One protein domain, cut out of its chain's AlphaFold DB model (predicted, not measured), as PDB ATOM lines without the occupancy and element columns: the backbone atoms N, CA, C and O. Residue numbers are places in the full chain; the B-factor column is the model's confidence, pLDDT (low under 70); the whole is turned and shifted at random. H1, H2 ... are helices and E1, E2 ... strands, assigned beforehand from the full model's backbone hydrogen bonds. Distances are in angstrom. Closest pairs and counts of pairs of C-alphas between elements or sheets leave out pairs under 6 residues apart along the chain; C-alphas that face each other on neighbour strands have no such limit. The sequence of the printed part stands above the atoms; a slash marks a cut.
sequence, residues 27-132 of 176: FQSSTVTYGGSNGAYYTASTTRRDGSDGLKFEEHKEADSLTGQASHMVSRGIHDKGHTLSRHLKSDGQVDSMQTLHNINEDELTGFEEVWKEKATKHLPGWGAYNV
ATOM      1  N   PHE A  27      44.887 -29.354  62.088       90.19
ATOM      2  CA  PHE A  27      44.788 -28.173  61.242       90.19
ATOM      3  C   PHE A  27      45.914 -27.215  61.589       90.19
ATOM      4  O   PHE A  27      46.139 -26.913  62.761       90.19
ATOM      5  N   GLN A  28      46.605 -26.740  60.564       89.69
ATOM      6  CA  GLN A  28      47.629 -25.717  60.684       89.69
ATOM      7  C   GLN A  28      47.399 -24.694  59.583       89.69
ATOM      8  O   GLN A  28      47.146 -25.048  58.433       89.69
ATOM      9  N   SER A  29      47.475 -23.419  59.930       87.56
ATOM     10  CA  SER A  29      47.416 -22.343  58.956       87.56
ATOM     11  C   SER A  29      48.353 -21.231  59.389       87.56
ATOM     12  O   SER A  29      48.426 -20.900  60.572       87.56
ATOM     13  N   SER A  30      49.092 -20.689  58.436       88.12
ATOM     14  CA  SER A  30      50.007 -19.573  58.637       88.12
ATOM     15  C   SER A  30      49.840 -18.596  57.491       88.12
ATOM     16  O   SER A  30      49.693 -19.005  56.340       88.12
ATOM     17  N   THR A  31      49.869 -17.305  57.792       90.00
ATOM     18  CA  THR A  31      49.843 -16.240  56.790       90.00
ATOM     19  C   THR A  31      50.900 -15.213  57.151       90.00
ATOM     20  O   THR A  31      51.054 -14.859  58.317       90.00
ATOM     21  N   VAL A  32      51.632 -14.750  56.149       89.56
ATOM     22  CA  VAL A  32      52.628 -13.695  56.264       89.56
ATOM     23  C   VAL A  32      52.269 -12.610  55.268       89.56
ATOM     24  O   VAL A  32      52.025 -12.890  54.096       89.56
ATOM     25  N   THR A  33      52.264 -11.368  55.735       90.19
ATOM     26  CA  THR A  33      51.965 -10.200  54.916       90.19
ATOM     27  C   THR A  33      53.047  -9.153  55.141       90.19
ATOM     28  O   THR A  33      53.324  -8.774  56.277       90.19
ATOM     29  N   TYR A  34      53.654  -8.673  54.056       87.69
ATOM     30  CA  TYR A  34      54.610  -7.569  54.097       87.69
ATOM     31  C   TYR A  34      54.034  -6.351  53.388       87.69
ATOM     32  O   TYR A  34      53.379  -6.452  52.347       87.69
ATOM     33  N   GLY A  35      54.292  -5.182  53.964       90.44
ATOM     34  CA  GLY A  35      53.748  -3.923  53.488       90.44
ATOM     35  C   GLY A  35      54.607  -2.725  53.852       90.44
ATOM     36  O   GLY A  35      55.603  -2.821  54.568       90.44
ATOM     37  N   GLY A  36      54.201  -1.576  53.324       81.00
ATOM     38  CA  GLY A  36      54.737  -0.269  53.686       81.00
ATOM     39  C   GLY A  36      53.609   0.728  53.935       81.00
ATOM     40  O   GLY A  36      52.445   0.353  54.053       81.00
ATOM     41  N   SER A  37      53.932   2.020  53.941       82.44
ATOM     42  CA  SER A  37      52.949   3.106  54.100       82.44
ATOM     43  C   SER A  37      51.804   3.071  53.078       82.44
ATOM     44  O   SER A  37      50.748   3.642  53.323       82.44
ATOM     45  N   ASN A  38      52.015   2.395  51.946       83.75
ATOM     46  CA  ASN A  38      51.071   2.300  50.834       83.75
ATOM     47  C   ASN A  38      50.245   0.998  50.859       83.75
ATOM     48  O   ASN A  38      49.537   0.709  49.897       83.75
ATOM     49  N   GLY A  39      50.336   0.219  51.942       84.81
ATOM     50  CA  GLY A  39      49.629  -1.047  52.119       84.81
ATOM     51  C   GLY A  39      50.516  -2.281  51.951       84.81
ATOM     52  O   GLY A  39      51.729  -2.190  51.728       84.81
ATOM     53  N   ALA A  40      49.886  -3.445  52.103       85.81
ATOM     54  CA  ALA A  40      50.509  -4.736  51.861       85.81
ATOM     55  C   ALA A  40      50.824  -4.902  50.373       85.81
ATOM     56  O   ALA A  40      49.955  -4.689  49.526       85.81
ATOM     57  N   TYR A  41      52.054  -5.300  50.070       89.62
ATOM     58  CA  TYR A  41      52.472  -5.606  48.707       89.62
ATOM     59  C   TYR A  41      52.772  -7.088  48.499       89.62
ATOM     60  O   TYR A  41      52.667  -7.570  47.381       89.62
ATOM     61  N   TYR A  42      53.076  -7.822  49.568       92.62
ATOM     62  CA  TYR A  42      53.308  -9.259  49.517       92.62
ATOM     63  C   TYR A  42      52.414  -9.970  50.521       92.62
ATOM     64  O   TYR A  42      52.259  -9.516  51.656       92.62
ATOM     65  N   THR A  43      51.831 -11.097  50.130       91.94
ATOM     66  CA  THR A  43      51.126 -11.999  51.043       91.94
ATOM     67  C   THR A  43      51.375 -13.441  50.643       91.94
ATOM     68  O   THR A  43      51.199 -13.788  49.481       91.94
ATOM     69  N   ALA A  44      51.709 -14.284  51.615       92.06
ATOM     70  CA  ALA A  44      51.785 -15.728  51.460       92.06
ATOM     71  C   ALA A  44      50.985 -16.411  52.570       92.06
ATOM     72  O   ALA A  44      51.030 -15.990  53.725       92.06
ATOM     73  N   SER A  45      50.252 -17.471  52.248       90.31
ATOM     74  CA  SER A  45      49.563 -18.307  53.224       90.31
ATOM     75  C   SER A  45      49.744 -19.781  52.906       90.31
ATOM     76  O   SER A  45      49.812 -20.187  51.750       90.31
ATOM     77  N   THR A  46      49.832 -20.584  53.957       91.69
ATOM     78  CA  THR A  46      49.874 -22.042  53.889       91.69
ATOM     79  C   THR A  46      48.806 -22.576  54.818       91.69
ATOM     80  O   THR A  46      48.676 -22.114  55.949       91.69
ATOM     81  N   THR A  47      48.031 -23.539  54.347       90.19
ATOM     82  CA  THR A  47      47.026 -24.238  55.135       90.19
ATOM     83  C   THR A  47      47.206 -25.727  54.944       90.19
ATOM     84  O   THR A  47      47.178 -26.213  53.821       90.19
ATOM     85  N   ARG A  48      47.333 -26.460  56.044       92.88
ATOM     86  CA  ARG A  48      47.472 -27.908  56.059       92.88
ATOM     87  C   ARG A  48      46.407 -28.538  56.945       92.88
ATOM     88  O   ARG A  48      46.114 -28.046  58.037       92.88
ATOM     89  N   ARG A  49      45.818 -29.626  56.460       92.19
ATOM     90  CA  ARG A  49      44.877 -30.469  57.194       92.19
ATOM     91  C   ARG A  49      45.286 -31.923  57.037       92.19
ATOM     92  O   ARG A  49      45.408 -32.402  55.913       92.19
ATOM     93  N   ASP A  50      45.419 -32.628  58.148       90.75
ATOM     94  CA  ASP A  50      45.574 -34.078  58.154       90.75
ATOM     95  C   ASP A  50      44.381 -34.655  58.924       90.75
ATOM     96  O   ASP A  50      44.064 -34.213  60.030       90.75
ATOM     97  N   GLY A  51      43.663 -35.582  58.303       88.25
ATOM     98  CA  GLY A  51      42.491 -36.237  58.871       88.25
ATOM     99  C   GLY A  51      42.792 -37.657  59.315       88.25
ATOM    100  O   GLY A  51      43.854 -38.220  59.031       88.25
ATOM    101  N   SER A  52      41.808 -38.281  59.956       85.88
ATOM    102  CA  SER A  52      41.838 -39.726  60.164       85.88
ATOM    103  C   SER A  52      41.847 -40.461  58.818       85.88
ATOM    104  O   SER A  52      41.414 -39.908  57.810       85.88
ATOM    105  N   ASP A  53      42.288 -41.721  58.805       85.19
ATOM    106  CA  ASP A  53      42.332 -42.556  57.591       85.19
ATOM    107  C   ASP A  53      43.335 -42.062  56.524       85.19
ATOM    108  O   ASP A  53      43.153 -42.224  55.321       85.19
ATOM    109  N   GLY A  54      44.426 -41.419  56.957       88.88
ATOM    110  CA  GLY A  54      45.519 -41.005  56.070       88.88
ATOM    111  C   GLY A  54      45.133 -39.932  55.047       88.88
ATOM    112  O   GLY A  54      45.824 -39.788  54.040       88.88
ATOM    113  N   LEU A  55      44.041 -39.205  55.291       93.12
ATOM    114  CA  LEU A  55      43.624 -38.053  54.501       93.12
ATOM    115  C   LEU A  55      44.552 -36.865  54.735       93.12
ATOM    116  O   LEU A  55      44.827 -36.500  55.877       93.12
ATOM    117  N   LYS A  56      44.969 -36.219  53.652       93.31
ATOM    118  CA  LYS A  56      45.806 -35.021  53.675       93.31
ATOM    119  C   LYS A  56      45.279 -33.976  52.708       93.31
ATOM    120  O   LYS A  56      44.827 -34.300  51.608       93.31
ATOM    121  N   PHE A  57      45.382 -32.725  53.122       94.38
ATOM    122  CA  PHE A  57      45.159 -31.551  52.301       94.38
ATOM    123  C   PHE A  57      46.213 -30.499  52.614       94.38
ATOM    124  O   PHE A  57      46.483 -30.212  53.782       94.38
ATOM    125  N   GLU A  58      46.731 -29.868  51.573       94.44
ATOM    126  CA  GLU A  58      47.612 -28.718  51.688       94.44
ATOM    127  C   GLU A  58      47.234 -27.668  50.645       94.44
ATOM    128  O   GLU A  58      46.965 -27.989  49.491       94.44
ATOM    129  N   GLU A  59      47.194 -26.405  51.046       94.50
ATOM    130  CA  GLU A  59      46.989 -25.267  50.163       94.50
ATOM    131  C   GLU A  59      48.042 -24.204  50.454       94.50
ATOM    132  O   GLU A  59      48.196 -23.774  51.596       94.50
ATOM    133  N   HIS A  60      48.721 -23.744  49.410       94.38
ATOM    134  CA  HIS A  60      49.649 -22.624  49.454       94.38
ATOM    135  C   HIS A  60      49.176 -21.526  48.504       94.38
ATOM    136  O   HIS A  60      48.849 -21.802  47.350       94.38
ATOM    137  N   LYS A  61      49.150 -20.280  48.972       95.38
ATOM    138  CA  LYS A  61      48.775 -19.099  48.187       95.38
ATOM    139  C   LYS A  61      49.812 -18.016  48.387       95.38
ATOM    140  O   LYS A  61      50.132 -17.706  49.525       95.38
ATOM    141  N   GLU A  62      50.252 -17.389  47.313       95.19
ATOM    142  CA  GLU A  62      51.223 -16.300  47.337       95.19
ATOM    143  C   GLU A  62      50.842 -15.235  46.313       95.19
ATOM    144  O   GLU A  62      50.381 -15.559  45.220       95.19
ATOM    145  N   ALA A  63      51.013 -13.967  46.666       94.56
ATOM    146  CA  ALA A  63      50.776 -12.838  45.782       94.56
ATOM    147  C   ALA A  63      51.761 -11.707  46.082       94.56
ATOM    148  O   ALA A  63      51.903 -11.292  47.235       94.56
ATOM    149  N   ASP A  64      52.380 -11.183  45.029       93.44
ATOM    150  CA  ASP A  64      53.273 -10.033  45.055       93.44
ATOM    151  C   ASP A  64      52.766  -8.968  44.076       93.44
ATOM    152  O   ASP A  64      52.845  -9.101  42.852       93.44
ATOM    153  N   SER A  65      52.229  -7.881  44.620       89.62
ATOM    154  CA  SER A  65      51.698  -6.775  43.828       89.62
ATOM    155  C   SER A  65      52.781  -5.859  43.255       89.62
ATOM    156  O   SER A  65      52.472  -5.091  42.344       89.62
ATOM    157  N   LEU A  66      54.035  -5.942  43.725       90.38
ATOM    158  CA  LEU A  66      55.149  -5.198  43.123       90.38
ATOM    159  C   LEU A  66      55.518  -5.781  41.762       90.38
ATOM    160  O   LEU A  66      55.769  -5.039  40.814       90.38
ATOM    161  N   THR A  67      55.554  -7.109  41.673       91.50
ATOM    162  CA  THR A  67      55.903  -7.834  40.445       91.50
ATOM    163  C   THR A  67      54.679  -8.232  39.622       91.50
ATOM    164  O   THR A  67      54.825  -8.599  38.455       91.50
ATOM    165  N   GLY A  68      53.480  -8.168  40.207       92.25
ATOM    166  CA  GLY A  68      52.241  -8.648  39.594       92.25
ATOM    167  C   GLY A  68      52.155 -10.175  39.515       92.25
ATOM    168  O   GLY A  68      51.344 -10.691  38.750       92.25
ATOM    169  N   GLN A  69      52.996 -10.891  40.266       95.56
ATOM    170  CA  GLN A  69      53.055 -12.350  40.272       95.56
ATOM    171  C   GLN A  69      52.200 -12.935  41.385       95.56
ATOM    172  O   GLN A  69      51.975 -12.311  42.425       95.56
ATOM    173  N   ALA A  70      51.738 -14.162  41.179       95.44
ATOM    174  CA  ALA A  70      51.040 -14.902  42.215       95.44
ATOM    175  C   ALA A  70      51.076 -16.410  41.956       95.44
ATOM    176  O   ALA A  70      51.130 -16.862  40.816       95.44
ATOM    177  N   SER A  71      51.014 -17.199  43.022       94.06
ATOM    178  CA  SER A  71      51.054 -18.658  42.988       94.06
ATOM    179  C   SER A  71      49.927 -19.240  43.831       94.06
ATOM    180  O   SER A  71      49.608 -18.735  44.907       94.06
ATOM    181  N   HIS A  72      49.315 -20.320  43.353       96.94
ATOM    182  CA  HIS A  72      48.343 -21.109  44.100       96.94
ATOM    183  C   HIS A  72      48.625 -22.587  43.878       96.94
ATOM    184  O   HIS A  72      48.638 -23.058  42.745       96.94
ATOM    185  N   MET A  73      48.838 -23.324  44.960       96.44
ATOM    186  CA  MET A  73      49.041 -24.764  44.941       96.44
ATOM    187  C   MET A  73      48.039 -25.430  45.873       96.44
ATOM    188  O   MET A  73      47.835 -24.976  46.997       96.44
ATOM    189  N   VAL A  74      47.433 -26.515  45.407       95.56
ATOM    190  CA  VAL A  74      46.513 -27.356  46.166       95.56
ATOM    191  C   VAL A  74      46.966 -28.802  46.032       95.56
ATOM    192  O   VAL A  74      47.062 -29.313  44.921       95.56
ATOM    193  N   SER A  75      47.219 -29.462  47.157       96.12
ATOM    194  CA  SER A  75      47.571 -30.875  47.236       96.12
ATOM    195  C   SER A  75      46.525 -31.646  48.035       96.12
ATOM    196  O   SER A  75      46.054 -31.197  49.082       96.12
ATOM    197  N   ARG A  76      46.146 -32.813  47.520       95.94
ATOM    198  CA  ARG A  76      45.141 -33.722  48.073       95.94
ATOM    199  C   ARG A  76      45.746 -35.112  48.138       95.94
ATOM    200  O   ARG A  76      46.331 -35.571  47.163       95.94
ATOM    201  N   GLY A  77      45.604 -35.795  49.267       95.62
ATOM    202  CA  GLY A  77      46.124 -37.150  49.437       95.62
ATOM    203  C   GLY A  77      45.219 -38.041  50.274       95.62
ATOM    204  O   GLY A  77      44.563 -37.567  51.202       95.62
ATOM    205  N   ILE A  78      45.215 -39.332  49.950       95.00
ATOM    206  CA  ILE A  78      44.724 -40.420  50.803       95.00
ATOM    207  C   ILE A  78      45.779 -41.514  50.778       95.00
ATOM    208  O   ILE A  78      46.070 -42.062  49.717       95.00
ATOM    209  N   HIS A  79      46.297 -41.863  51.955       92.94
ATOM    210  CA  HIS A  79      47.323 -42.895  52.104       92.94
ATOM    211  C   HIS A  79      48.565 -42.572  51.249       92.94
ATOM    212  O   HIS A  79      49.235 -41.572  51.509       92.94
ATOM    213  N   ASP A  80      48.873 -43.412  50.264       94.31
ATOM    214  CA  ASP A  80      49.991 -43.312  49.326       94.31
ATOM    215  C   ASP A  80      49.597 -42.699  47.971       94.31
ATOM    216  O   ASP A  80      50.462 -42.472  47.129       94.31
ATOM    217  N   LYS A  81      48.311 -42.401  47.762       96.69
ATOM    218  CA  LYS A  81      47.794 -41.744  46.559       96.69
ATOM    219  C   LYS A  81      47.670 -40.240  46.775       96.69
ATOM    220  O   LYS A  81      47.197 -39.793  47.827       96.69
ATOM    221  N   GLY A  82      48.039 -39.444  45.775       96.56
ATOM    222  CA  GLY A  82      47.902 -37.993  45.857       96.56
ATOM    223  C   GLY A  82      47.852 -37.262  44.523       96.56
ATOM    224  O   GLY A  82      48.392 -37.712  43.518       96.56
ATOM    225  N   HIS A  83      47.226 -36.094  44.539       97.19
ATOM    226  CA  HIS A  83      47.094 -35.192  43.407       97.19
ATOM    227  C   HIS A  83      47.448 -33.772  43.849       97.19
ATOM    228  O   HIS A  83      46.930 -33.271  44.847       97.19
ATOM    229  N   THR A  84      48.348 -33.127  43.111       96.75
ATOM    230  CA  THR A  84      48.722 -31.730  43.329       96.75
ATOM    231  C   THR A  84      48.473 -30.921  42.068       96.75
ATOM    232  O   THR A  84      48.948 -31.280  40.993       96.75
ATOM    233  N   LEU A  85      47.765 -29.807  42.222       95.75
ATOM    234  CA  LEU A  85      47.546 -28.806  41.191       95.75
ATOM    235  C   LEU A  85      48.246 -27.517  41.607       95.75
ATOM    236  O   LEU A  85      48.015 -27.007  42.701       95.75
ATOM    237  N   SER A  86      49.075 -26.971  40.728       94.06
ATOM    238  CA  SER A  86      49.724 -25.677  40.923       94.06
ATOM    239  C   SER A  86      49.404 -24.741  39.765       94.06
ATOM    240  O   SER A  86      49.305 -25.166  38.615       94.06
ATOM    241  N   ARG A  87      49.217 -23.465  40.083       95.69
ATOM    242  CA  ARG A  87      48.933 -22.379  39.154       95.69
ATOM    243  C   ARG A  87      49.837 -21.202  39.483       95.69
ATOM    244  O   ARG A  87      49.903 -20.794  40.638       95.69
ATOM    245  N   HIS A  88      50.471 -20.625  38.473       95.94
ATOM    246  CA  HIS A  88      51.369 -19.490  38.634       95.94
ATOM    247  C   HIS A  88      51.030 -18.388  37.628       95.94
ATOM    248  O   HIS A  88      51.106 -18.597  36.420       95.94
ATOM    249  N   LEU A  89      50.639 -17.221  38.134       96.00
ATOM    250  CA  LEU A  89      50.477 -15.990  37.375       96.00
ATOM    251  C   LEU A  89      51.833 -15.291  37.270       96.00
ATOM    252  O   LEU A  89      52.427 -14.901  38.276       96.00
ATOM    253  N   LYS A  90      52.295 -15.109  36.040       95.06
ATOM    254  CA  LYS A  90      53.506 -14.364  35.704       95.06
ATOM    255  C   LYS A  90      53.229 -12.863  35.636       95.06
ATOM    256  O   LYS A  90      52.100 -12.424  35.435       95.06
ATOM    257  N   SER A  91      54.296 -12.069  35.695       94.94
ATOM    258  CA  SER A  91      54.240 -10.604  35.566       94.94
ATOM    259  C   SER A  91      53.675 -10.107  34.230       94.94
ATOM    260  O   SER A  91      53.206  -8.976  34.148       94.94
ATOM    261  N   ASP A  92      53.731 -10.924  33.176       94.19
ATOM    262  CA  ASP A  92      53.161 -10.616  31.859       94.19
ATOM    263  C   ASP A  92      51.650 -10.916  31.767       94.19
ATOM    264  O   ASP A  92      51.030 -10.660  30.735       94.19
ATOM    265  N   GLY A  93      51.055 -11.437  32.845       92.81
ATOM    266  CA  GLY A  93      49.651 -11.825  32.921       92.81
ATOM    267  C   GLY A  93      49.361 -13.252  32.449       92.81
ATOM    268  O   GLY A  93      48.213 -13.685  32.549       92.81
ATOM    269  N   GLN A  94      50.354 -14.000  31.955       95.06
ATOM    270  CA  GLN A  94      50.162 -15.400  31.581       95.06
ATOM    271  C   GLN A  94      50.054 -16.286  32.821       95.06
ATOM    272  O   GLN A  94      50.725 -16.068  33.832       95.06
ATOM    273  N   VAL A  95      49.218 -17.315  32.724       94.88
ATOM    274  CA  VAL A  95      49.007 -18.285  33.795       94.88
ATOM    275  C   VAL A  95      49.558 -19.634  33.363       94.88
ATOM    276  O   VAL A  95      49.035 -20.255  32.440       94.88
ATOM    277  N   ASP A  96      50.569 -20.110  34.078       94.12
ATOM    278  CA  ASP A  96      51.034 -21.485  33.969       94.12
ATOM    279  C   ASP A  96      50.231 -22.365  34.924       94.12
ATOM    280  O   ASP A  96      49.825 -21.937  36.008       94.12
ATOM    281  N   SER A  97      49.991 -23.612  34.538       94.69
ATOM    282  CA  SER A  97      49.390 -24.617  35.412       94.69
ATOM    283  C   SER A  97      50.123 -25.939  35.250       94.69
ATOM    284  O   SER A  97      50.475 -26.323  34.138       94.69
ATOM    285  N   MET A  98      50.355 -26.629  36.359       95.31
ATOM    286  CA  MET A  98      51.027 -27.922  36.386       95.31
ATOM    287  C   MET A  98      50.277 -28.857  37.324       95.31
ATOM    288  O   MET A  98      49.935 -28.486  38.451       95.31
ATOM    289  N   GLN A  99      50.052 -30.074  36.840       96.06
ATOM    290  CA  GLN A  99      49.441 -31.156  37.588       96.06
ATOM    291  C   GLN A  99      50.485 -32.228  37.896       96.06
ATOM    292  O   GLN A  99      51.314 -32.569  37.052       96.06
ATOM    293  N   THR A 100      50.441 -32.774  39.104       96.50
ATOM    294  CA  THR A 100      51.298 -33.881  39.528       96.50
ATOM    295  C   THR A 100      50.440 -34.957  40.171       96.50
ATOM    296  O   THR A 100      49.737 -34.700  41.149       96.50
ATOM    297  N   LEU A 101      50.510 -36.161  39.610       97.00
ATOM    298  CA  LEU A 101      49.853 -37.355  40.125       97.00
ATOM    299  C   LEU A 101      50.882 -38.213  40.858       97.00
ATOM    300  O   LEU A 101      51.977 -38.454  40.353       97.00
ATOM    301  N   HIS A 102      50.537 -38.662  42.057       96.50
ATOM    302  CA  HIS A 102      51.367 -39.522  42.884       96.50
ATOM    303  C   HIS A 102      50.636 -40.833  43.137       96.50
ATOM    304  O   HIS A 102      49.587 -40.844  43.779       96.50
ATOM    305  N   ASN A 103      51.191 -41.926  42.613       96.00
ATOM    306  CA  ASN A 103      50.606 -43.267  42.672       96.00
ATOM    307  C   ASN A 103      49.146 -43.352  42.164       96.00
ATOM    308  O   ASN A 103      48.329 -44.125  42.665       96.00
ATOM    309  N   ILE A 104      48.811 -42.511  41.182       94.94
ATOM    310  CA  ILE A 104      47.505 -42.431  40.522       94.94
ATOM    311  C   ILE A 104      47.765 -42.314  39.021       94.94
ATOM    312  O   ILE A 104      48.636 -41.543  38.609       94.94
ATOM    313  N   ASN A 105      46.997 -43.047  38.220       93.81
ATOM    314  CA  ASN A 105      46.993 -42.904  36.766       93.81
ATOM    315  C   ASN A 105      45.964 -41.850  36.327       93.81
ATOM    316  O   ASN A 105      45.008 -41.564  37.045       93.81
ATOM    317  N   GLU A 106      46.136 -41.275  35.137       92.75
ATOM    318  CA  GLU A 106      45.251 -40.213  34.633       92.75
ATOM    319  C   GLU A 106      43.774 -40.637  34.547       92.75
ATOM    320  O   GLU A 106      42.888 -39.831  34.827       92.75
ATOM    321  N   ASP A 107      43.498 -41.902  34.227       95.19
ATOM    322  CA  ASP A 107      42.152 -42.481  34.158       95.19
ATOM    323  C   ASP A 107      41.510 -42.696  35.539       95.19
ATOM    324  O   ASP A 107      40.289 -42.618  35.682       95.19
ATOM    325  N   GLU A 108      42.323 -42.903  36.578       94.25
ATOM    326  CA  GLU A 108      41.860 -43.078  37.958       94.25
ATOM    327  C   GLU A 108      41.607 -41.747  38.679       94.25
ATOM    328  O   GLU A 108      40.958 -41.727  39.730       94.25
ATOM    329  N   LEU A 109      42.114 -40.630  38.144       93.69
ATOM    330  CA  LEU A 109      42.121 -39.328  38.812       93.69
ATOM    331  C   LEU A 109      40.726 -38.863  39.239       93.69
ATOM    332  O   LEU A 109      40.541 -38.427  40.374       93.69
ATOM    333  N   THR A 110      39.740 -38.978  38.351       93.19
ATOM    334  CA  THR A 110      38.359 -38.569  38.645       93.19
ATOM    335  C   THR A 110      37.787 -39.374  39.810       93.19
ATOM    336  O   THR A 110      37.236 -38.798  40.746       93.19
ATOM    337  N   GLY A 111      37.991 -40.696  39.806       93.62
ATOM    338  CA  GLY A 111      37.544 -41.564  40.895       93.62
ATOM    339  C   GLY A 111      38.277 -41.276  42.207       93.62
ATOM    340  O   GLY A 111      37.664 -41.282  43.275       93.62
ATOM    341  N   PHE A 112      39.574 -40.963  42.143       95.50
ATOM    342  CA  PHE A 112      40.331 -40.522  43.312       95.50
ATOM    343  C   PHE A 112      39.745 -39.241  43.918       95.50
ATOM    344  O   PHE A 112      39.530 -39.201  45.126       95.50
ATOM    345  N   GLU A 113      39.461 -38.219  43.108       93.44
ATOM    346  CA  GLU A 113      38.917 -36.937  43.578       93.44
ATOM    347  C   GLU A 113      37.543 -37.086  44.238       93.44
ATOM    348  O   GLU A 113      37.288 -36.495  45.292       93.44
ATOM    349  N   GLU A 114      36.669 -37.918  43.669       93.12
ATOM    350  CA  GLU A 114      35.354 -38.219  44.242       93.12
ATOM    351  C   GLU A 114      35.476 -38.891  45.614       93.12
ATOM    352  O   GLU A 114      34.911 -38.406  46.602       93.12
ATOM    353  N   VAL A 115      36.275 -39.962  45.701       93.44
ATOM    354  CA  VAL A 115      36.538 -40.676  46.961       93.44
ATOM    355  C   VAL A 115      37.188 -39.745  47.981       93.44
ATOM    356  O   VAL A 115      36.822 -39.742  49.160       93.44
ATOM    357  N   TRP A 116      38.137 -38.924  47.535       94.06
ATOM    358  CA  TRP A 116      38.821 -37.958  48.376       94.06
ATOM    359  C   TRP A 116      37.858 -36.938  48.966       94.06
ATOM    360  O   TRP A 116      37.847 -36.741  50.181       94.06
ATOM    361  N   LYS A 117      36.987 -36.350  48.146       91.00
ATOM    362  CA  LYS A 117      35.987 -35.368  48.577       91.00
ATOM    363  C   LYS A 117      34.960 -35.961  49.541       91.00
ATOM    364  O   LYS A 117      34.612 -35.316  50.538       91.00
ATOM    365  N   GLU A 118      34.494 -37.182  49.277       89.62
ATOM    366  CA  GLU A 118      33.565 -37.889  50.162       89.62
ATOM    367  C   GLU A 118      34.194 -38.118  51.542       89.62
ATOM    368  O   GLU A 118      33.602 -37.770  52.571       89.62
ATOM    369  N   LYS A 119      35.422 -38.649  51.579       90.19
ATOM    370  CA  LYS A 119      36.135 -38.882  52.837       90.19
ATOM    371  C   LYS A 119      36.481 -37.570  53.537       90.19
ATOM    372  O   LYS A 119      36.321 -37.471  54.751       90.19
ATOM    373  N   ALA A 120      36.909 -36.550  52.801       88.44
ATOM    374  CA  ALA A 120      37.263 -35.251  53.357       88.44
ATOM    375  C   ALA A 120      36.062 -34.587  54.048       88.44
ATOM    376  O   ALA A 120      36.200 -34.044  55.139       88.44
ATOM    377  N   THR A 121      34.857 -34.728  53.493       85.62
ATOM    378  CA  THR A 121      33.620 -34.249  54.136       85.62
ATOM    379  C   THR A 121      33.352 -34.935  55.483       85.62
ATOM    380  O   THR A 121      32.804 -34.312  56.391       85.62
ATOM    381  N   LYS A 122      33.758 -36.201  55.636       84.81
ATOM    382  CA  LYS A 122      33.554 -37.005  56.853       84.81
ATOM    383  C   LYS A 122      34.670 -36.835  57.889       84.81
ATOM    384  O   LYS A 122      34.395 -36.876  59.082       84.81
ATOM    385  N   HIS A 123      35.911 -36.664  57.438       84.69
ATOM    386  CA  HIS A 123      37.110 -36.786  58.279       84.69
ATOM    387  C   HIS A 123      37.949 -35.506  58.384       84.69
ATOM    388  O   HIS A 123      38.892 -35.467  59.173       84.69
ATOM    389  N   LEU A 124      37.622 -34.458  57.620       83.69
ATOM    390  CA  LEU A 124      38.226 -33.133  57.749       83.69
ATOM    391  C   LEU A 124      37.148 -32.140  58.224       83.69
ATOM    392  O   LEU A 124      36.398 -31.596  57.409       83.69
ATOM    393  N   PRO A 125      37.026 -31.873  59.537       77.62
ATOM    394  CA  PRO A 125      36.103 -30.859  60.033       77.62
ATOM    395  C   PRO A 125      36.394 -29.496  59.387       77.62
ATOM    396  O   PRO A 125      37.542 -29.107  59.170       77.62
ATOM    397  N   GLY A 126      35.335 -28.779  59.013       71.50
ATOM    398  CA  GLY A 126      35.436 -27.538  58.240       71.50
ATOM    399  C   GLY A 126      35.622 -27.733  56.726       71.50
ATOM    400  O   GLY A 126      35.393 -26.775  55.986       71.50
ATOM    401  N   TRP A 127      35.915 -28.958  56.243       72.31
ATOM    402  CA  TRP A 127      35.929 -29.288  54.805       72.31
ATOM    403  C   TRP A 127      34.494 -29.342  54.201       72.31
ATOM    404  O   TRP A 127      34.267 -29.214  53.009       72.31
ATOM    405  N   GLY A 128      33.425 -29.443  54.982       60.62
ATOM    406  CA  GLY A 128      32.079 -29.266  54.398       60.62
ATOM    407  C   GLY A 128      31.825 -27.827  53.908       60.62
ATOM    408  O   GLY A 128      31.290 -27.601  52.827       60.62
ATOM    409  N   ALA A 129      32.237 -26.841  54.710       54.97
ATOM    410  CA  ALA A 129      31.782 -25.453  54.591       54.97
ATOM    411  C   ALA A 129      32.584 -24.605  53.594       54.97
ATOM    412  O   ALA A 129      32.044 -23.721  52.943       54.97
ATOM    413  N   TYR A 130      33.875 -24.869  53.456       53.66
ATOM    414  CA  TYR A 130      34.742 -24.155  52.522       53.66
ATOM    415  C   TYR A 130      34.539 -24.536  51.032       53.66
ATOM    416  O   TYR A 130      34.805 -23.709  50.167       53.66
ATOM    417  N   ASN A 131      34.026 -25.736  50.710       49.78
ATOM    418  CA  ASN A 131      33.741 -26.150  49.326       49.78
ATOM    419  C   ASN A 131      32.502 -25.458  48.755       49.78
ATOM    420  O   ASN A 131      32.403 -25.308  47.540       49.78
ATOM    421  N   VAL A 132      31.602 -24.968  49.620       40.09
ATOM    422  CA  VAL A 132      30.453 -24.131  49.226       40.09
ATOM    423  C   VAL A 132      30.907 -22.837  48.525       40.09
ATOM    424  O   VAL A 132      30.098 -22.195  47.868       40.09
TER     425      VAL A 132
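AT A GLANCE: This is residues 27 to 132 of the 176 residues of the protein "Glycine-rich protein" of Artemisia annua (UniProt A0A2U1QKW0). One wide, twisted sheet of six long strands forms a wall, and a single helix, H1, crosses one face of it near the end where E3 begins and E4 ends; the opposite face is bare. A short last helix, H2, turns off the end of H1 and is not on the sheet. The printed part has 106 residues, with six named strands followed by two named helices, E1 to E6, then H1 and H2. The sheet is antiparallel throughout, in the order E1, E2, E3, E4, E5, E6, and the class is mixed, helices and strands. The whole is only just loose, close to compact, with a radius of gyration of the C-alphas of 16.0 A, and elongated, spanning 47 by 28 by 23 A.

HOW THE PARTS SIT: E1, residues 27 to 36, and E2, residues 39 to 50, form a hairpin at 172 degrees, with N 30 and O 46 2.9 A apart. E2 bends by 59 degrees at residue 42. E3, residues 55 to 64, is antiparallel to E2, with N 45 and O 61 at 2.7 A. E4, residues 69 to 78, is antiparallel to E3 at 178 degrees, with N 60 and O 73 at 2.9 A. E5, residues 81 to 89, follows, with N 74 and O 85 at 2.8 A, and then E6, residues 95 to 102, with N 86 and O 98 at 2.9 A. These six make a meander, each strand the antiparallel neighbour of the one before; E1 and E6 are its edge strands. H1, residues 109 to 123, is on the sheet at a height of 9.3 A, making two layers, a helix on one face of a sheet. It lies over E5, and only just over E3 and E4, with 3 of its C-alphas falling on each. It runs across the strands, at 80 degrees to E5 on the local plane. The closest C-alphas of E4 and H1, those of Ile 78 and Trp 116, are 6.8 A apart. H2, residues 127 to 132, touches H1 only at the corner, by residues 120 to 121 of H1 alone; the closest C-alphas, of Thr 121 and Gly 128, are 5.2 A apart. Every O i to N i+4 pair of H1 is within hydrogen-bond range; in H2, 0 of 2 are, and 0 of 3 O i to N i+3 pairs.

IN THESE COORDINATES: E1 begins at C-alpha 27, (44.788, -28.173, 61.242), and is 30.6 A long. E2 measures 33.8 A, E3 and E4 31.1 A each, E5 27.5 A and E6 23.2 A. H1 begins at C-alpha 109, (42.121, -39.328, 38.812), and is 20.3 A long. H2 ends at C-alpha 132, (30.453, -24.131, 49.226).

THE WHOLE: The C-alphas of Ser 37 and Asp 107, the two farthest apart, are 50.9 A apart. The printed part has no cut and no long link. Mean pLDDT of the printed part is 89.9; residues 128 to 132 are under 70.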